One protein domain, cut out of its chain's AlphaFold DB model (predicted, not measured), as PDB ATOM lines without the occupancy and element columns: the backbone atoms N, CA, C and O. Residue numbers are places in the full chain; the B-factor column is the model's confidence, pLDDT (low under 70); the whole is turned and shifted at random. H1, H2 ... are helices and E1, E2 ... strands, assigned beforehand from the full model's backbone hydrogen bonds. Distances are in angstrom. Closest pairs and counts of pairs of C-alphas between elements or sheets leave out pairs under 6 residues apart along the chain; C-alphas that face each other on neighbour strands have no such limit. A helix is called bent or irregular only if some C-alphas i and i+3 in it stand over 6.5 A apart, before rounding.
ATOM      1  N   ALA A   6     202.737 144.516  99.879       82.38
ATOM      2  CA  ALA A   6     202.191 143.213 100.260       82.38
ATOM      3  C   ALA A   6     200.861 143.347 101.023       82.38
ATOM      4  O   ALA A   6     199.913 142.615 100.754       82.38
ATOM      5  N   LEU A   7     200.756 144.324 101.930       84.44
ATOM      6  CA  LEU A   7     199.511 144.586 102.648       84.44
ATOM      7  C   LEU A   7     198.441 145.162 101.712       84.44
ATOM      8  O   LEU A   7     197.285 144.768 101.809       84.44
ATOM      9  N   GLN A   8     198.814 146.032 100.767       88.81
ATOM     10  CA  GLN A   8     197.887 146.521  99.738       88.81
ATOM     11  C   GLN A   8     197.324 145.369  98.893       88.81
ATOM     12  O   GLN A   8     196.116 145.320  98.678       88.81
ATOM     13  N   PHE A   9     198.170 144.422  98.470       86.06
ATOM     14  CA  PHE A   9     197.754 143.239  97.714       86.06
ATOM     15  C   PHE A   9     196.751 142.381  98.498       86.06
ATOM     16  O   PHE A   9     195.682 142.060  97.982       86.06
ATOM     17  N   VAL A  10     197.053 142.067  99.763       85.06
ATOM     18  CA  VAL A  10     196.163 141.278 100.634       85.06
ATOM     19  C   VAL A  10     194.822 141.988 100.847       85.06
ATOM     20  O   VAL A  10     193.769 141.368 100.713       85.06
ATOM     21  N   LEU A  11     194.842 143.290 101.147       88.44
ATOM     22  CA  LEU A  11     193.621 144.072 101.350       88.44
ATOM     23  C   LEU A  11     192.778 144.159 100.071       88.44
ATOM     24  O   LEU A  11     191.559 144.025 100.146       88.44
ATOM     25  N   ALA A  12     193.413 144.337  98.909       90.69
ATOM     26  CA  ALA A  12     192.726 144.344  97.622       90.69
ATOM     27  C   ALA A  12     192.087 142.982  97.314       90.69
ATOM     28  O   ALA A  12     190.918 142.937  96.940       90.69
ATOM     29  N   ALA A  13     192.806 141.879  97.541       87.88
ATOM     30  CA  ALA A  13     192.274 140.531  97.359       87.88
ATOM     31  C   ALA A  13     191.046 140.278  98.252       87.88
ATOM     32  O   ALA A  13     190.009 139.839  97.761       87.88
ATOM     33  N   ILE A  14     191.123 140.629  99.544       88.31
ATOM     34  CA  ILE A  14     189.991 140.503 100.477       88.31
ATOM     35  C   ILE A  14     188.809 141.367 100.022       88.31
ATOM     36  O   ILE A  14     187.677 140.890 100.002       88.31
ATOM     37  N   ALA A  15     189.052 142.622  99.640       91.81
ATOM     38  CA  ALA A  15     187.995 143.523  99.189       91.81
ATOM     39  C   ALA A  15     187.277 142.983  97.944       91.81
ATOM     40  O   ALA A  15     186.050 143.016  97.884       91.81
ATOM     41  N   ILE A  16     188.029 142.442  96.983       91.06
ATOM     42  CA  ILE A  16     187.491 141.829  95.766       91.06
ATOM     43  C   ILE A  16     186.651 140.586  96.102       91.06
ATOM     44  O   ILE A  16     185.528 140.462  95.615       91.06
ATOM     45  N   VAL A  17     187.144 139.704  96.980       89.38
ATOM     46  CA  VAL A  17     186.394 138.523  97.441       89.38
ATOM     47  C   VAL A  17     185.075 138.928  98.092       89.38
ATOM     48  O   VAL A  17     184.022 138.387  97.751       89.38
ATOM     49  N   LEU A  18     185.113 139.892  99.014       90.62
ATOM     50  CA  LEU A  18     183.921 140.374  99.714       90.62
ATOM     51  C   LEU A  18     182.929 141.035  98.757       90.62
ATOM     52  O   LEU A  18     181.724 140.831  98.901       90.62
ATOM     53  N   LEU A  19     183.423 141.787  97.773       92.69
ATOM     54  CA  LEU A  19     182.595 142.409  96.747       92.69
ATOM     55  C   LEU A  19     181.849 141.349  95.930       92.69
ATOM     56  O   LEU A  19     180.630 141.419  95.828       92.69
ATOM     57  N   VAL A  20     182.550 140.343  95.401       92.31
ATOM     58  CA  VAL A  20     181.905 139.275  94.616       92.31
ATOM     59  C   VAL A  20     180.959 138.445  95.479       92.31
ATOM     60  O   VAL A  20     179.837 138.169  95.062       92.31
ATOM     61  N   THR A  21     181.337 138.153  96.725       91.81
ATOM     62  CA  THR A  21     180.442 137.487  97.686       91.81
ATOM     63  C   THR A  21     179.157 138.286  97.903       91.81
ATOM     64  O   THR A  21     178.085 137.695  97.930       91.81
ATOM     65  N   ALA A  22     179.231 139.617  97.999       92.69
ATOM     66  CA  ALA A  22     178.056 140.480  98.141       92.69
ATOM     67  C   ALA A  22     177.176 140.536  96.889       92.69
ATOM     68  O   ALA A  22     175.968 140.736  97.011       92.69
ATOM     69  N   LEU A  23     177.771 140.377  95.705       92.81
ATOM     70  CA  LEU A  23     177.049 140.362  94.433       92.81
ATOM     71  C   LEU A  23     176.322 139.034  94.191       92.81
ATOM     72  O   LEU A  23     175.237 139.032  93.618       92.81
ATOM     73  N   VAL A  24     176.918 137.924  94.621       93.69
ATOM     74  CA  VAL A  24     176.405 136.570  94.373       93.69
ATOM     75  C   VAL A  24     175.487 136.097  95.501       93.69
ATOM     76  O   VAL A  24     174.428 135.524  95.255       93.69
ATOM     77  N   ILE A  25     175.874 136.337  96.755       93.62
ATOM     78  CA  ILE A  25     175.196 135.799  97.935       93.62
ATOM     79  C   ILE A  25     174.623 136.961  98.755       93.62
ATOM     80  O   ILE A  25     175.374 137.845  99.180       93.62
ATOM     81  N   PRO A  26     173.314 136.970  99.070       92.50
ATOM     82  CA  PRO A  26     172.752 138.007  99.925       92.50
ATOM     83  C   PRO A  26     173.398 137.955 101.322       92.50
ATOM     84  O   PRO A  26     173.568 136.855 101.863       92.50
ATOM     85  N   PRO A  27     173.697 139.105 101.962       90.94
ATOM     86  CA  PRO A  27     174.384 139.158 103.260       90.94
ATOM     87  C   PRO A  27     173.760 138.289 104.358       90.94
ATOM     88  O   PRO A  27     174.466 137.734 105.198       90.94
ATOM     89  N   SER A  28     172.436 138.110 104.330       93.88
ATOM     90  CA  SER A  28     171.706 137.259 105.277       93.88
ATOM     91  C   SER A  28     172.089 135.775 105.208       93.88
ATOM     92  O   SER A  28     171.932 135.073 106.203       93.88
ATOM     93  N   LYS A  29     172.611 135.299 104.071       93.88
ATOM     94  CA  LYS A  29     173.009 133.898 103.848       93.88
ATOM     95  C   LYS A  29     174.510 133.650 103.982       93.88
ATOM     96  O   LYS A  29     174.944 132.507 103.891       93.88
ATOM     97  N   TRP A  30     175.320 134.681 104.224       92.62
ATOM     98  CA  TRP A  30     176.781 134.533 104.273       92.62
ATOM     99  C   TRP A  30     177.238 133.550 105.347       92.62
ATOM    100  O   TRP A  30     178.067 132.682 105.088       92.62
ATOM    101  N   ILE A  31     176.675 133.662 106.551       92.81
ATOM    102  CA  ILE A  31     177.035 132.787 107.674       92.81
ATOM    103  C   ILE A  31     176.686 131.331 107.353       92.81
ATOM    104  O   ILE A  31     177.449 130.432 107.692       92.81
ATOM    105  N   GLU A  32     175.542 131.094 106.715       93.94
ATOM    106  CA  GLU A  32     175.117 129.757 106.299       93.94
ATOM    107  C   GLU A  32     176.052 129.195 105.223       93.94
ATOM    108  O   GLU A  32     176.563 128.085 105.366       93.94
ATOM    109  N   TYR A  33     176.366 129.999 104.205       92.12
ATOM    110  CA  TYR A  33     177.278 129.622 103.132       92.12
ATOM    111  C   TYR A  33     178.672 129.258 103.658       92.12
ATOM    112  O   TYR A  33     179.152 128.159 103.395       92.12
ATOM    113  N   PHE A  34     179.308 130.110 104.467       92.50
ATOM    114  CA  PHE A  34     180.652 129.837 104.999       92.50
ATOM    115  C   PHE A  34     180.690 128.729 106.062       92.50
ATOM    116  O   PHE A  34     181.774 128.290 106.440       92.50
ATOM    117  N   LYS A  35     179.533 128.246 106.531       94.00
ATOM    118  CA  LYS A  35     179.422 127.021 107.339       94.00
ATOM    119  C   LYS A  35     179.255 125.758 106.494       94.00
ATOM    120  O   LYS A  35     179.468 124.662 107.012       94.00
ATOM    121  N   SER A  36     178.864 125.887 105.227       93.56
ATOM    122  CA  SER A  36     178.764 124.757 104.305       93.56
ATOM    123  C   SER A  36     180.145 124.176 103.981       93.56
ATOM    124  O   SER A  36     181.176 124.835 104.143       93.56
ATOM    125  N   LYS A  37     180.173 122.935 103.482       91.12
ATOM    126  CA  LYS A  37     181.412 122.278 103.039       91.12
ATOM    127  C   LYS A  37     182.115 123.092 101.942       91.12
ATOM    128  O   LYS A  37     183.327 123.281 102.027       91.12
ATOM    129  N   THR A  38     181.354 123.612 100.978       88.19
ATOM    130  CA  THR A  38     181.849 124.425  99.857       88.19
ATOM    131  C   THR A  38     182.419 125.753 100.346       88.19
ATOM    132  O   THR A  38     183.584 126.047 100.098       88.19
ATOM    133  N   GLY A  39     181.663 126.508 101.149       89.06
ATOM    134  CA  GLY A  39     182.129 127.789 101.688       89.06
ATOM    135  C   GLY A  39     183.358 127.658 102.596       89.06
ATOM    136  O   GLY A  39     184.253 128.502 102.546       89.06
ATOM    137  N   LEU A  40     183.462 126.575 103.378       90.31
ATOM    138  CA  LEU A  40     184.682 126.259 104.132       90.31
ATOM    139  C   LEU A  40     185.861 125.918 103.213       90.31
ATOM    140  O   LEU A  40     186.996 126.271 103.535       90.31
ATOM    141  N   GLY A  41     185.610 125.228 102.098       87.12
ATOM    142  CA  GLY A  41     186.605 124.955 101.060       87.12
ATOM    143  C   GLY A  41     187.156 126.245 100.458       87.12
ATOM    144  O   GLY A  41     188.366 126.464 100.488       87.12
ATOM    145  N   VAL A  42     186.267 127.147 100.042       87.38
ATOM    146  CA  VAL A  42     186.620 128.470  99.506       87.38
ATOM    147  C   VAL A  42     187.417 129.288 100.524       87.38
ATOM    148  O   VAL A  42     188.475 129.826 100.199       87.38
ATOM    149  N   LEU A  43     186.981 129.332 101.789       87.44
ATOM    150  CA  LEU A  43     187.705 130.056 102.839       87.44
ATOM    151  C   LEU A  43     189.117 129.493 103.057       87.44
ATOM    152  O   LEU A  43     190.072 130.259 103.195       87.44
ATOM    153  N   LYS A  44     189.267 128.161 103.060       87.69
ATOM    154  CA  LYS A  44     190.582 127.506 103.132       87.69
ATOM    155  C   LYS A  44     191.453 127.868 101.932       87.69
ATOM    156  O   LYS A  44     192.626 128.172 102.135       87.69
ATOM    157  N   GLY A  45     190.886 127.876 100.725       83.75
ATOM    158  CA  GLY A  45     191.572 128.285  99.500       83.75
ATOM    159  C   GLY A  45     192.102 129.715  99.590       83.75
ATOM    160  O   GLY A  45     193.291 129.942  99.384       83.75
ATOM    161  N   ILE A  46     191.261 130.664 100.016       83.50
ATOM    162  CA  ILE A  46     191.651 132.069 100.213       83.50
ATOM    163  C   ILE A  46     192.784 132.187 101.237       83.50
ATOM    164  O   ILE A  46     193.792 132.842 100.975       83.50
ATOM    165  N   VAL A  47     192.650 131.549 102.404       86.81
ATOM    166  CA  VAL A  47     193.685 131.605 103.448       86.81
ATOM    167  C   VAL A  47     195.001 131.018 102.937       86.81
ATOM    168  O   VAL A  47     196.054 131.625 103.130       86.81
ATOM    169  N   LEU A  48     194.954 129.875 102.251       84.56
ATOM    170  CA  LEU A  48     196.141 129.230 101.700       84.56
ATOM    171  C   LEU A  48     196.806 130.094 100.620       84.56
ATOM    172  O   LEU A  48     198.025 130.250 100.643       84.56
ATOM    173  N   ALA A  49     196.021 130.712  99.737       80.38
ATOM    174  CA  ALA A  49     196.500 131.636  98.713       80.38
ATOM    175  C   ALA A  49     197.244 132.834  99.321       80.38
ATOM    176  O   ALA A  49     198.338 133.187  98.873       80.38
ATOM    177  N   LEU A  50     196.682 133.435 100.375       81.69
ATOM    178  CA  LEU A  50     197.296 134.564 101.074       81.69
ATOM    179  C   LEU A  50     198.584 134.155 101.797       81.69
ATOM    180  O   LEU A  50     199.583 134.870 101.716       81.69
ATOM    181  N   LEU A  51     198.589 132.998 102.468       82.50
ATOM    182  CA  LEU A  51     199.782 132.469 103.133       82.50
ATOM    183  C   LEU A  51     200.888 132.135 102.130       82.50
ATOM    184  O   LEU A  51     202.048 132.462 102.371       82.50
ATOM    185  N   PHE A  52     200.535 131.534 100.995       78.88
ATOM    186  CA  PHE A  52     201.478 131.220  99.927       78.88
ATOM    187  C   PHE A  52     202.064 132.491  99.299       78.88
ATOM    188  O   PHE A  52     203.282 132.607  99.164       78.88
ATOM    189  N   GLY A  53     201.226 133.488  98.999       73.62
ATOM    190  CA  GLY A  53     201.680 134.785  98.497       73.62
ATOM    191  C   GLY A  53     202.596 135.515  99.484       73.62
ATOM    192  O   GLY A  53     203.634 136.039  99.082       73.62
ATOM    193  N   ALA A  54     202.270 135.487 100.780       75.25
ATOM    194  CA  ALA A  54     203.141 136.018 101.824       75.25
ATOM    195  C   ALA A  54     204.478 135.260 101.876       75.25
ATOM    196  O   ALA A  54     205.537 135.885 101.845       75.25
ATOM    197  N   ALA A  55     204.452 133.925 101.886       74.00
ATOM    198  CA  ALA A  55     205.658 133.099 101.907       74.00
ATOM    199  C   ALA A  55     206.584 133.394 100.717       74.00
ATOM    200  O   ALA A  55     207.794 133.483 100.900       74.00
ATOM    201  N   LEU A  56     206.037 133.618  99.521       71.31
ATOM    202  CA  LEU A  56     206.826 133.993  98.346       71.31
ATOM    203  C   LEU A  56     207.355 135.425  98.405       71.31
ATOM    204  O   LEU A  56     208.491 135.661  98.001       71.31
ATOM    205  N   ALA A  57     206.578 136.363  98.949       68.25
ATOM    206  CA  ALA A  57     207.023 137.742  99.138       68.25
ATOM    207  C   ALA A  57     208.215 137.847 100.108       68.25
ATOM    208  O   ALA A  57     209.047 138.741  99.966       68.25
ATOM    209  N   PHE A  58     208.314 136.930 101.080       68.00
ATOM    210  CA  PHE A  58     209.411 136.886 102.053       68.00
ATOM    211  C   PHE A  58     210.490 135.827 101.739       68.00
ATOM    212  O   PHE A  58     211.558 135.859 102.347       68.00
ATOM    213  N   GLY A  59     210.225 134.900 100.813       63.31
ATOM    214  CA  GLY A  59     210.949 133.633 100.667       63.31
ATOM    215  C   GLY A  59     212.320 133.716  99.989       63.31
ATOM    216  O   GLY A  59     213.266 133.144 100.529       63.31
ATOM    217  N   PRO A  60     212.496 134.387  98.832       56.25
ATOM    218  CA  PRO A  60     213.833 134.466  98.249       56.25
ATOM    219  C   PRO A  60     214.203 135.841  97.675       56.25
ATOM    220  O   PRO A  60     213.850 136.192  96.556       56.25
ATOM    221  N   LYS A  61     215.120 136.526  98.372       58.19
ATOM    222  CA  LYS A  61     216.169 137.329  97.708       58.19
ATOM    223  C   LYS A  61     217.216 136.444  97.003       58.19
ATOM    224  O   LYS A  61     218.068 136.952  96.292       58.19
ATOM    225  N   LEU A  62     217.146 135.124  97.211       56.69
ATOM    226  CA  LEU A  62     218.107 134.108  96.765       56.69
ATOM    227  C   LEU A  62     218.184 133.911  95.243       56.69
ATOM    228  O   LEU A  62     219.204 133.428  94.765       56.69
ATOM    229  N   PHE A  63     217.136 134.271  94.494       60.62
ATOM    230  CA  PHE A  63     217.085 134.107  93.032       60.62
ATOM    231  C   PHE A  63     217.054 135.435  92.271       60.62
ATOM    232  O   PHE A  63     217.042 135.427  91.043       60.62
ATOM    233  N   ALA A  64     217.018 136.566  92.979       62.59
ATOM    234  CA  ALA A  64     216.991 137.876  92.351       62.59
ATOM    235  C   ALA A  64     218.393 138.201  91.824       62.59
ATOM    236  O   ALA A  64     219.305 138.484  92.602       62.59
ATOM    237  N   ALA A  65     218.578 138.145  90.505       62.88
ATOM    238  CA  ALA A  65     219.787 138.673  89.890       62.88
ATOM    239  C   ALA A  65     219.764 140.208  89.999       62.88
ATOM    240  O   ALA A  65     218.841 140.852  89.503       62.88
ATOM    241  N   GLU A  66     220.774 140.806  90.641       64.75
ATOM    242  CA  GLU A  66     220.853 142.267  90.833       64.75
ATOM    243  C   GLU A  66     220.969 143.042  89.507       64.75
ATOM    244  O   GLU A  66     220.671 144.234  89.449       64.75
ATOM    245  N   SER A  67     221.385 142.375  88.426       63.38
ATOM    246  CA  SER A  67     221.440 142.945  87.081       63.38
ATOM    247  C   SER A  67     221.369 141.852  86.011       63.38
ATOM    248  O   SER A  67     221.944 140.774  86.168       63.38
ATOM    249  N   GLY A  68     220.661 142.125  84.914       70.38
ATOM    250  CA  GLY A  68     220.599 141.233  83.755       70.38
ATOM    251  C   GLY A  68     219.227 141.163  83.089       70.38
ATOM    252  O   GLY A  68     218.232 141.680  83.589       70.38
ATOM    253  N   MET A  69     219.192 140.503  81.931       86.00
ATOM    254  CA  MET A  69     217.964 140.213  81.180       86.00
ATOM    255  C   MET A  69     217.258 138.938  81.661       86.00
ATOM    256  O   MET A  69     216.245 138.582  81.083       86.00
ATOM    257  N   PHE A  70     217.778 138.227  82.666       88.88
ATOM    258  CA  PHE A  70     217.256 136.930  83.112       88.88
ATOM    259  C   PHE A  70     216.966 136.936  84.614       88.88
ATOM    260  O   PHE A  70     217.696 137.581  85.363       88.88
ATOM    261  N   PHE A  71     215.929 136.207  85.050       86.75
ATOM    262  CA  PHE A  71     215.565 136.035  86.471       86.75
ATOM    263  C   PHE A  71     215.437 137.347  87.258       86.75
ATOM    264  O   PHE A  71     215.805 137.434  88.428       86.75
ATOM    265  N   LYS A  72     214.904 138.383  86.599       85.31
ATOM    266  CA  LYS A  72     214.836 139.738  87.162       85.31
ATOM    267  C   LYS A  72     213.870 139.840  88.341       85.31
ATOM    268  O   LYS A  72     214.109 140.591  89.280       85.31
ATOM    269  N   ASP A  73     212.763 139.107  88.280       87.19
ATOM    270  CA  ASP A  73     211.736 139.144  89.309       87.19
ATOM    271  C   ASP A  73     210.905 137.858  89.358       87.19
ATOM    272  O   ASP A  73     210.923 137.018  88.452       87.19
ATOM    273  N   ALA A  74     210.160 137.738  90.452       87.50
ATOM    274  CA  ALA A  74     209.038 136.835  90.583       87.50
ATOM    275  C   ALA A  74     207.822 137.635  91.059       87.50
ATOM    276  O   ALA A  74     207.952 138.616  91.792       87.50
ATOM    277  N   SER A  75     206.631 137.216  90.646       87.75
ATOM    278  CA  SER A  75     205.378 137.849  91.041       87.75
ATOM    279  C   SER A  75     204.319 136.813  91.378       87.75
ATOM    280  O   SER A  75     204.279 135.726  90.804       87.75
ATOM    281  N   VAL A  76     203.447 137.176  92.314       88.75
ATOM    282  CA  VAL A  76     202.152 136.530  92.520       88.75
ATOM    283  C   VAL A  76     201.104 137.356  91.785       88.75
ATOM    284  O   VAL A  76     201.172 138.587  91.785       88.75
ATOM    285  N   TYR A  77     200.125 136.692  91.183       90.25
ATOM    286  CA  TYR A  77     198.941 137.345  90.645       90.25
ATOM    287  C   TYR A  77     197.683 136.643  91.135       90.25
ATOM    288  O   TYR A  77     197.667 135.427  91.322       90.25
ATOM    289  N   LEU A  78     196.637 137.438  91.323       90.00
ATOM    290  CA  LEU A  78     195.282 136.985  91.588       90.00
ATOM    291  C   LEU A  78     194.366 137.721  90.614       90.00
ATOM    292  O   LEU A  78     194.500 138.934  90.439       90.00
ATOM    293  N   GLY A  79     193.475 136.987  89.968       90.56
ATOM    294  CA  GLY A  79     192.456 137.519  89.079       90.56
ATOM    295  C   GLY A  79     191.107 136.885  89.370       90.56
ATOM    296  O   GLY A  79     191.032 135.812  89.970       90.56
ATOM    297  N   LEU A  80     190.061 137.602  88.969       92.69
ATOM    298  CA  LEU A  80     188.701 137.101  88.899       92.69
ATOM    299  C   LEU A  80     188.164 137.391  87.508       92.69
ATOM    300  O   LEU A  80     188.302 138.516  87.022       92.69
ATOM    301  N   ASP A  81     187.490 136.408  86.936       93.62
ATOM    302  CA  ASP A  81     186.843 136.522  85.639       93.62
ATOM    303  C   ASP A  81     185.354 136.217  85.799       93.62
ATOM    304  O   ASP A  81     184.969 135.284  86.502       93.62
ATOM    305  N   HIS A  82     184.511 137.018  85.146       94.62
ATOM    306  CA  HIS A  82     183.087 136.725  85.020       94.62
ATOM    307  C   HIS A  82     182.791 136.278  83.597       94.62
ATOM    308  O   HIS A  82     182.993 137.033  82.639       94.62
ATOM    309  N   LEU A  83     182.302 135.054  83.460       92.62
ATOM    310  CA  LEU A  83     181.961 134.482  82.174       92.62
ATOM    311  C   LEU A  83     180.529 134.858  81.774       92.62
ATOM    312  O   LEU A  83     179.635 135.026  82.603       92.62
ATOM    313  N   LYS A  84     180.312 135.003  80.461       93.12
ATOM    314  CA  LYS A  84     178.970 135.237  79.898       93.12
ATOM    315  C   LYS A  84     178.067 134.018  80.085       93.12
ATOM    316  O   LYS A  84     176.886 134.172  80.396       93.12
ATOM    317  N   ASP A  85     178.662 132.846  79.905       93.56
ATOM    318  CA  ASP A  85     178.043 131.533  80.025       93.56
ATOM    319  C   ASP A  85     178.600 130.796  81.250       93.56
ATOM    320  O   ASP A  85     179.493 131.298  81.934       93.56
ATOM    321  N   VAL A  86     178.060 129.609  81.525       90.62
ATOM    322  CA  VAL A  86     178.541 128.736  82.603       90.62
ATOM    323  C   VAL A  86     180.009 128.386  82.364       90.62
ATOM    324  O   VAL A  86     180.394 127.993  81.259       90.62
ATOM    325  N   SER A  87     180.829 128.539  83.399       90.50
ATOM    326  CA  SER A  87     182.227 128.137  83.362       90.50
ATOM    327  C   SER A  87     182.335 126.617  83.305       90.50
ATOM    328  O   SER A  87     181.736 125.948  84.143       90.50
ATOM    329  N   PRO A  88     183.153 126.046  82.403       89.44
ATOM    330  CA  PRO A  88     183.420 124.609  82.408       89.44
ATOM    331  C   PRO A  88     184.146 124.150  83.680       89.44
ATOM    332  O   PRO A  88     184.238 122.956  83.926       89.44
ATOM    333  N   GLN A  89     184.679 125.089  84.465       88.69
ATOM    334  CA  GLN A  89     185.346 124.796  85.728       88.69
ATOM    335  C   GLN A  89     184.365 124.676  86.888       88.69
ATOM    336  O   GLN A  89     184.751 124.165  87.932       88.69
ATOM    337  N   CYS A  90     183.120 125.134  86.725       90.94
ATOM    338  CA  CYS A  90     182.153 125.207  87.811       90.94
ATOM    339  C   CYS A  90     181.023 124.213  87.652       90.94
ATOM    340  O   CYS A  90     180.449 124.065  86.575       90.94
ATOM    341  N   GLU A  91     180.672 123.582  88.768       91.31
ATOM    342  CA  GLU A  91     179.475 122.760  88.867       91.31
ATOM    343  C   GLU A  91     178.227 123.602  88.568       91.31
ATOM    344  O   GLU A  91     177.951 124.626  89.207       91.31
ATOM    345  N   GLN A  92     177.462 123.166  87.566       91.88
ATOM    346  CA  GLN A  92     176.306 123.906  87.076       91.88
ATOM    347  C   GLN A  92     175.182 123.934  88.119       91.88
ATOM    348  O   GLN A  92     174.818 122.912  88.698       91.88
ATOM    349  N   GLY A  93     174.571 125.106  88.318       86.62
ATOM    350  CA  GLY A  93     173.468 125.263  89.275       86.62
ATOM    351  C   GLY A  93     173.902 125.280  90.746       86.62
ATOM    352  O   GLY A  93     173.046 125.199  91.631       86.62
ATOM    353  N   GLY A  94     175.208 125.400  91.007       85.31
ATOM    354  CA  GLY A  94     175.758 125.687  92.328       85.31
ATOM    355  C   GLY A  94     175.457 127.112  92.814       85.31
ATOM    356  O   GLY A  94     174.597 127.819  92.290       85.31
ATOM    357  N   VAL A  95     176.179 127.548  93.850       90.25
ATOM    358  CA  VAL A  95     176.049 128.912  94.408       90.25
ATOM    359  C   VAL A  95     176.413 129.979  93.376       90.25
ATOM    360  O   VAL A  95     175.788 131.037  93.338       90.25
ATOM    361  N   ASP A  96     177.411 129.683  92.553       91.38
ATOM    362  CA  ASP A  96     177.811 130.471  91.403       91.38
ATOM    363  C   ASP A  96     178.528 129.570  90.399       91.38
ATOM    364  O   ASP A  96     179.320 128.712  90.790       91.38
ATOM    365  N   ASP A  97     178.236 129.779  89.119       92.81
ATOM    366  CA  ASP A  97     178.809 129.014  88.016       92.81
ATOM    367  C   ASP A  97     179.411 129.909  86.920       92.81
ATOM    368  O   ASP A  97     179.747 129.431  85.835       92.81
ATOM    369  N   ARG A  98     179.584 131.212  87.198       94.00
ATOM    370  CA  ARG A  98     180.103 132.199  86.234       94.00
ATOM    371  C   ARG A  98     181.287 133.009  86.728       94.00
ATOM    372  O   ARG A  98     181.993 133.566  85.889       94.00
ATOM    373  N   TRP A  99     181.504 133.137  88.034       94.56
ATOM    374  CA  TRP A  99     182.714 133.751  88.564       94.56
ATOM    375  C   TRP A  99     183.780 132.694  88.810       94.56
ATOM    376  O   TRP A  99     183.654 131.815  89.663       94.56
ATOM    377  N   THR A 100     184.889 132.835  88.098       93.69
ATOM    378  CA  THR A 100     186.094 132.044  88.325       93.69
ATOM    379  C   THR A 100     187.163 132.896  88.977       93.69
ATOM    380  O   THR A 100     187.200 134.120  88.831       93.69
ATOM    381  N   SER A 101     188.053 132.234  89.698       91.62
ATOM    382  CA  SER A 101     189.245 132.817  90.277       91.62
ATOM    383  C   SER A 101     190.485 132.167  89.687       91.62
ATOM    384  O   SER A 101     190.514 130.974  89.378       91.62
ATOM    385  N   ASN A 102     191.528 132.970  89.527       91.00
ATOM    386  CA  ASN A 102     192.830 132.495  89.110       91.00
ATOM    387  C   ASN A 102     193.889 133.044  90.059       91.00
ATOM    388  O   ASN A 102     193.982 134.247  90.294       91.00
ATOM    389  N   LEU A 103     194.723 132.157  90.579       90.06
ATOM    390  CA  LEU A 103     195.872 132.506  91.399       90.06
ATOM    391  C   LEU A 103     197.100 131.885  90.764       90.06
ATOM    392  O   LEU A 103     197.087 130.720  90.376       90.06
ATOM    393  N   GLY A 104     198.194 132.622  90.705       91.00
ATOM    394  CA  GLY A 104     199.414 132.025  90.213       91.00
ATOM    395  C   GLY A 104     200.668 132.767  90.587       91.00
ATOM    396  O   GLY A 104     200.653 133.840  91.192       91.00
ATOM    397  N   VAL A 105     201.770 132.153  90.185       91.38
ATOM    398  CA  VAL A 105     203.111 132.705  90.310       91.38
ATOM    399  C   VAL A 105     203.748 132.787  88.944       91.38
ATOM    400  O   VAL A 105     203.548 131.916  88.095       91.38
ATOM    401  N   ARG A 106     204.533 133.835  88.739       92.88
ATOM    402  CA  ARG A 106     205.397 134.009  87.579       92.88
ATOM    403  C   ARG A 106     206.813 134.202  88.075       92.88
ATOM    404  O   ARG A 106     207.039 134.957  89.013       92.88
ATOM    405  N   MET A 107     207.758 133.562  87.414       91.12
ATOM    406  CA  MET A 107     209.176 133.847  87.552       91.12
ATOM    407  C   MET A 107     209.681 134.290  86.192       91.12
ATOM    408  O   MET A 107     209.501 133.581  85.198       91.12
ATOM    409  N   ASN A 108     210.296 135.465  86.135       92.50
ATOM    410  CA  ASN A 108     210.878 135.938  84.897       92.50
ATOM    411  C   ASN A 108     212.011 135.003  84.462       92.50
ATOM    412  O   ASN A 108     212.912 134.714  85.240       92.50
ATOM    413  N   ILE A 109     211.965 134.529  83.220       93.19
ATOM    414  CA  ILE A 109     213.082 133.812  82.596       93.19
ATOM    415  C   ILE A 109     213.919 134.819  81.828       93.19
ATOM    416  O   ILE A 109     215.123 134.863  82.026       93.19
ATOM    417  N   TYR A 110     213.281 135.622  80.975       94.00
ATOM    418  CA  TYR A 110     213.937 136.605  80.119       94.00
ATOM    419  C   TYR A 110     213.129 137.906  80.043       94.00
ATOM    420  O   TYR A 110     211.895 137.873  80.043       94.00
ATOM    421  N   GLN A 111     213.805 139.044  79.928       94.19
ATOM    422  CA  GLN A 111     213.241 140.346  79.600       94.19
ATOM    423  C   GLN A 111     214.118 141.040  78.550       94.19
ATOM    424  O   GLN A 111     215.340 141.091  78.687       94.19
ATOM    425  N   SER A 112     213.493 141.593  77.509       93.56
ATOM    426  CA  SER A 112     214.182 142.382  76.488       93.56
ATOM    427  C   SER A 112     214.802 143.655  77.067       93.56
ATOM    428  O   SER A 112     214.352 144.180  78.086       93.56
ATOM    429  N   ALA A 113     215.825 144.182  76.390       91.75
ATOM    430  CA  ALA A 113     216.532 145.389  76.826       91.75
ATOM    431  C   ALA A 113     215.626 146.633  76.918       91.75
ATOM    432  O   ALA A 113     215.865 147.501  77.750       91.75
ATOM    433  N   ASP A 114     214.582 146.709  76.090       92.62
ATOM    434  CA  ASP A 114     213.576 147.778  76.114       92.62
ATOM    435  C   ASP A 114     212.421 147.512  77.097       92.62
ATOM    436  O   ASP A 114     211.459 148.270  77.137       92.62
ATOM    437  N   GLU A 115     212.500 146.425  77.870       93.06
ATOM    438  CA  GLU A 115     211.526 145.975  78.867       93.06
ATOM    439  C   GLU A 115     210.117 145.634  78.358       93.06
ATOM    440  O   GLU A 115     209.242 145.305  79.173       93.06
ATOM    441  N   ARG A 116     209.895 145.647  77.040       95.44
ATOM    442  CA  ARG A 116     208.575 145.418  76.437       95.44
ATOM    443  C   ARG A 116     208.219 143.955  76.281       95.44
ATOM    444  O   ARG A 116     207.041 143.632  76.348       95.44
ATOM    445  N   PHE A 117     209.199 143.085  76.074       96.06
ATOM    446  CA  PHE A 117     208.986 141.658  75.892       96.06
ATOM    447  C   PHE A 117     209.533 140.876  77.080       96.06
ATOM    448  O   PHE A 117     210.646 141.130  77.549       96.06
ATOM    449  N   ARG A 118     208.754 139.912  77.570       95.88
ATOM    450  CA  ARG A 118     209.147 139.041  78.676       95.88
ATOM    451  C   ARG A 118     208.713 137.608  78.424       95.88
ATOM    452  O   ARG A 118     207.611 137.360  77.943       95.88
ATOM    453  N   THR A 119     209.560 136.680  78.843       97.25
ATOM    454  CA  THR A 119     209.227 135.260  78.951       97.25
ATOM    455  C   THR A 119     209.239 134.882  80.421       97.25
ATOM    456  O   THR A 119     210.223 135.155  81.112       97.25
ATOM    457  N   ASN A 120     208.179 134.246  80.909       96.44
ATOM    458  CA  ASN A 120     208.056 133.838  82.305       96.44
ATOM    459  C   ASN A 120     207.795 132.331  82.403       96.44
ATOM    460  O   ASN A 120     207.012 131.784  81.631       96.44
ATOM    461  N   ALA A 121     208.402 131.667  83.386       95.19
ATOM    462  CA  ALA A 121     207.861 130.417  83.903       95.19
ATOM    463  C   ALA A 121     206.642 130.770  84.755       95.19
ATOM    464  O   ALA A 121     206.691 131.738  85.518       95.19
ATOM    465  N   LYS A 122     205.557 130.007  84.645       94.75
ATOM    466  CA  LYS A 122     204.361 130.241  85.447       94.75
ATOM    467  C   LYS A 122     203.776 128.967  86.021       94.75
ATOM    468  O   LYS A 122     203.868 127.898  85.424       94.75
ATOM    469  N   TYR A 123     203.113 129.137  87.152       92.75
ATOM    470  CA  TYR A 123     202.128 128.208  87.675       92.75
ATOM    471  C   TYR A 123     200.809 128.956  87.847       92.75
ATOM    472  O   TYR A 123     200.810 130.121  88.254       92.75
ATOM    473  N   THR A 124     199.698 128.309  87.516       92.94
ATOM    474  CA  THR A 124     198.350 128.832  87.721       92.94
ATOM    475  C   THR A 124     197.482 127.760  88.349       92.94
ATOM    476  O   THR A 124     197.491 126.621  87.899       92.94
ATOM    477  N   HIS A 125     196.730 128.162  89.359       90.38
ATOM    478  CA  HIS A 125     195.572 127.469  89.889       90.38
ATOM    479  C   HIS A 125     194.335 128.212  89.385       90.38
ATOM    480  O   HIS A 125     194.297 129.448  89.435       90.38
ATOM    481  N   HIS A 126     193.363 127.479  88.862       90.38
ATOM    482  CA  HIS A 126     192.090 128.022  88.409       90.38
ATOM    483  C   HIS A 126     190.956 127.264  89.095       90.38
ATOM    484  O   HIS A 126     190.954 126.035  89.101       90.38
ATOM    485  N   SER A 127     190.010 128.009  89.655       90.88
ATOM    486  CA  SER A 127     188.884 127.475  90.424       90.88
ATOM    487  C   SER A 127     187.662 128.373  90.301       90.88
ATOM    488  O   SER A 127     187.730 129.505  89.817       90.88
ATOM    489  N   CYS A 128     186.525 127.884  90.755       92.31
ATOM    490  CA  CYS A 128     185.316 128.659  90.949       92.31
ATOM    491  C   CYS A 128     185.464 129.556  92.163       92.31
ATOM    492  O   CYS A 128     186.000 129.177  93.202       92.31
ATOM    493  N   MET A 129     184.977 130.785  92.035       91.75
ATOM    494  CA  MET A 129     185.169 131.784  93.075       91.75
ATOM    495  C   MET A 129     184.348 131.463  94.333       91.75
ATOM    496  O   MET A 129     184.842 131.571  95.455       91.75
ATOM    497  N   LEU A 130     183.078 131.088  94.142       92.44
ATOM    498  CA  LEU A 130     182.134 130.731  95.214       92.44
ATOM    499  C   LEU A 130     181.394 129.406  94.945       92.44
ATOM    500  O   LEU A 130     180.595 128.963  95.769       92.44
ATOM    501  N   GLY A 131     181.625 128.804  93.779       89.62
ATOM    502  CA  GLY A 131     181.070 127.514  93.386       89.62
ATOM    503  C   GLY A 131     181.922 126.336  93.853       89.62
ATOM    504  O   GLY A 131     182.969 126.505  94.475       89.62
ATOM    505  N   GLU A 132     181.450 125.133  93.545       89.12
ATOM    506  CA  GLU A 132     182.271 123.925  93.606       89.12
ATOM    507  C   GLU A 132     182.965 123.739  92.254       89.12
ATOM    508  O   GLU A 132     182.353 123.954  91.204       89.12
ATOM    509  N   ASP A 133     184.245 123.378  92.301       87.00
ATOM    510  CA  ASP A 133     185.016 123.066  91.104       87.00
ATOM    511  C   ASP A 133     184.508 121.744  90.523       87.00
ATOM    512  O   ASP A 133     184.424 120.746  91.242       87.00
ATOM    513  N   SER A 134     184.193 121.731  89.229       85.19
ATOM    514  CA  SER A 134     183.850 120.498  88.511       85.19
ATOM    515  C   SER A 134     185.105 119.695  88.180       85.19
ATOM    516  O   SER A 134     185.152 118.479  88.351       85.19
ATOM    517  N   GLU A 135     186.167 120.398  87.785       78.44
ATOM    518  CA  GLU A 135     187.481 119.834  87.501       78.44
ATOM    519  C   GLU A 135     188.562 120.732  88.113       78.44
ATOM    520  O   GLU A 135     188.466 121.959  88.096       78.44
ATOM    521  N   GLY A 136     189.618 120.127  88.657       72.12
ATOM    522  CA  GLY A 136     190.771 120.879  89.148       72.12
ATOM    523  C   GLY A 136     191.694 121.262  87.993       72.12
ATOM    524  O   GLY A 136     192.254 120.379  87.341       72.12
ATOM    525  N   TYR A 137     191.903 122.560  87.758       79.00
ATOM    526  CA  TYR A 137     192.828 123.036  86.728       79.00
ATOM    527  C   TYR A 137     194.038 123.756  87.331       79.00
ATOM    528  O   TYR A 137     194.063 124.979  87.494       79.00
ATOM    529  N   ASP A 138     195.081 122.964  87.581       89.56
ATOM    530  CA  ASP A 138     196.403 123.436  87.986       89.56
ATOM    531  C   ASP A 138     197.395 123.197  86.851       89.56
ATOM    532  O   ASP A 138     197.535 122.080  86.349       89.56
ATOM    533  N   ALA A 139     198.107 124.242  86.434       91.69
ATOM    534  CA  ALA A 139     198.998 124.156  85.287       91.69
ATOM    535  C   ALA A 139     200.323 124.883  85.509       91.69
ATOM    536  O   ALA A 139     200.368 126.062  85.867       91.69
ATOM    537  N   PHE A 140     201.414 124.187  85.188       95.19
ATOM    538  CA  PHE A 140     202.720 124.787  84.938       95.19
ATOM    539  C   PHE A 140     202.845 125.142  83.457       95.19
ATOM    540  O   PHE A 140     202.364 124.415  82.590       95.19
ATOM    541  N   GLY A 141     203.520 126.242  83.145       95.56
ATOM    542  CA  GLY A 141     203.718 126.630  81.758       95.56
ATOM    543  C   GLY A 141     204.723 127.746  81.557       95.56
ATOM    544  O   GLY A 141     205.388 128.206  82.486       95.56
ATOM    545  N   VAL A 142     204.801 128.187  80.306       96.44
ATOM    546  CA  VAL A 142     205.600 129.332  79.875       96.44
ATOM    547  C   VAL A 142     204.652 130.407  79.360       96.44
ATOM    548  O   VAL A 142     203.690 130.116  78.652       96.44
ATOM    549  N   GLU A 143     204.898 131.649  79.745       96.94
ATOM    550  CA  GLU A 143     204.136 132.817  79.324       96.94
ATOM    551  C   GLU A 143     205.024 133.754  78.515       96.94
ATOM    552  O   GLU A 143     206.173 133.998  78.886       96.94
ATOM    553  N   LEU A 144     204.467 134.290  77.431       97.38
ATOM    554  CA  LEU A 144     205.048 135.380  76.659       97.38
ATOM    555  C   LEU A 144     204.209 136.635  76.904       97.38
ATOM    556  O   LEU A 144     203.008 136.634  76.645       97.38
ATOM    557  N   GLU A 145     204.836 137.696  77.397       96.50
ATOM    558  CA  GLU A 145     204.206 138.993  77.634       96.50
ATOM    559  C   GLU A 145     204.829 140.040  76.706       96.50
ATOM    560  O   GLU A 145     206.053 140.149  76.618       96.50
ATOM    561  N   TYR A 146     203.985 140.828  76.033       96.56
ATOM    562  CA  TYR A 146     204.411 141.982  75.245       96.56
ATOM    563  C   TYR A 146     203.633 143.239  75.641       96.56
ATOM    564  O   TYR A 146     202.403 143.275  75.577       96.56
ATOM    565  N   LYS A 147     204.352 144.294  76.029       96.06
ATOM    566  CA  LYS A 147     203.790 145.582  76.442       96.06
ATOM    567  C   LYS A 147     203.742 146.538  75.257       96.06
ATOM    568  O   LYS A 147     204.769 147.019  74.780       96.06
TER     569      LYS A 147
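This is residues 6 to 147 of the 151 residues of an uncharacterized protein of Marinobacterium sp. AK27 (UniProt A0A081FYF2). One strongly twisted sheet of four strands has two long helices, H1 and H3, laid over one of its faces and running along its strands, with no named helix over its other face. The short helix H2 joins these two beyond one end of the sheet, and the long link of residues 59 to 73 leads from H3 back to E1 at the opposite end. The printed part has 142 residues, with three named helices and then four named strands along the chain; the sheet's order is E1, E2, E3, E4, antiparallel throughout, and the class is mixed, helices and strands. The whole is only just compact, close to loose, with a radius of gyration of the C-alphas of 17.3 A, and elongated, spanning 53 by 30 by 22 A.

H1, residues 6 to 24, begins with C-alpha 6 at (202.191, 143.213, 100.260) and is 27.3 A long. H2 is residues 27 to 35, 13.8 A, and irregular: C-alphas 28 and 31 are 7.4 A apart. H3 is residues 37 to 58, 31.6 A. E1 is residues 74 to 82, 26.5 A, beginning with C-alpha 74 at (209.038, 136.835, 90.583). E2 is residues 99 to 111, 32.5 A, and bends by 69 degrees at residue 108. E3 is residues 117 to 128, 30.9 A, and bends by 70 degrees at residue 121. E4 is residues 137 to 146, 25.0 A, bends by 71 degrees at residue 140, and ends with C-alpha 146 at (204.411, 141.982, 75.245).

The strands form a meander, each the antiparallel neighbour of the one before, and each such pair is a hairpin. N 77 and O 104 of E1 and E2 are 2.9 A apart, N 105 and O 123 of E2 and E3 3.0 A, and N 122 and O 141 of E3 and E4 2.8 A, within hydrogen-bond range. H1 and H3 are on the same face of the sheet, two layers in sum. H1 is over E1 and E2 at a height over the sheet of 10.6 A; the closest C-alphas of H1 and E1 are those of Ala 13 and Leu 78, 7.4 A. H3 is over E1, E2 and E3 at a height of 10.3 A; its closest C-alpha pair with E1 is Gly 53 and Val 76, 6.2 A. H1, with residues 6 to 10 alone, only just touches H3, with 3 pairs of C-alphas within 8 A, the closest Val 10 and Leu 50 at 6.8 A; they run opposite ways at a shallow tilt of 18 degrees. H2 and H3 only just touch, with 3 such pairs, and only at the corner, closest at the C-alphas of Tyr 33 and Gly 39, 5.4 A. H2 is not on the sheet. In H1 and H3 every O i to N i+4 pair is within hydrogen-bond range; in H2, 3 of 5 are.

The C-alphas farthest apart, those of Ser 28 and Ala 113, are 53.7 A apart. The printed part has no cut. The links H3 to E1 and E1 to E2 are long. Mean pLDDT of the printed part is 87.7; residues 57 to 67 are under 70.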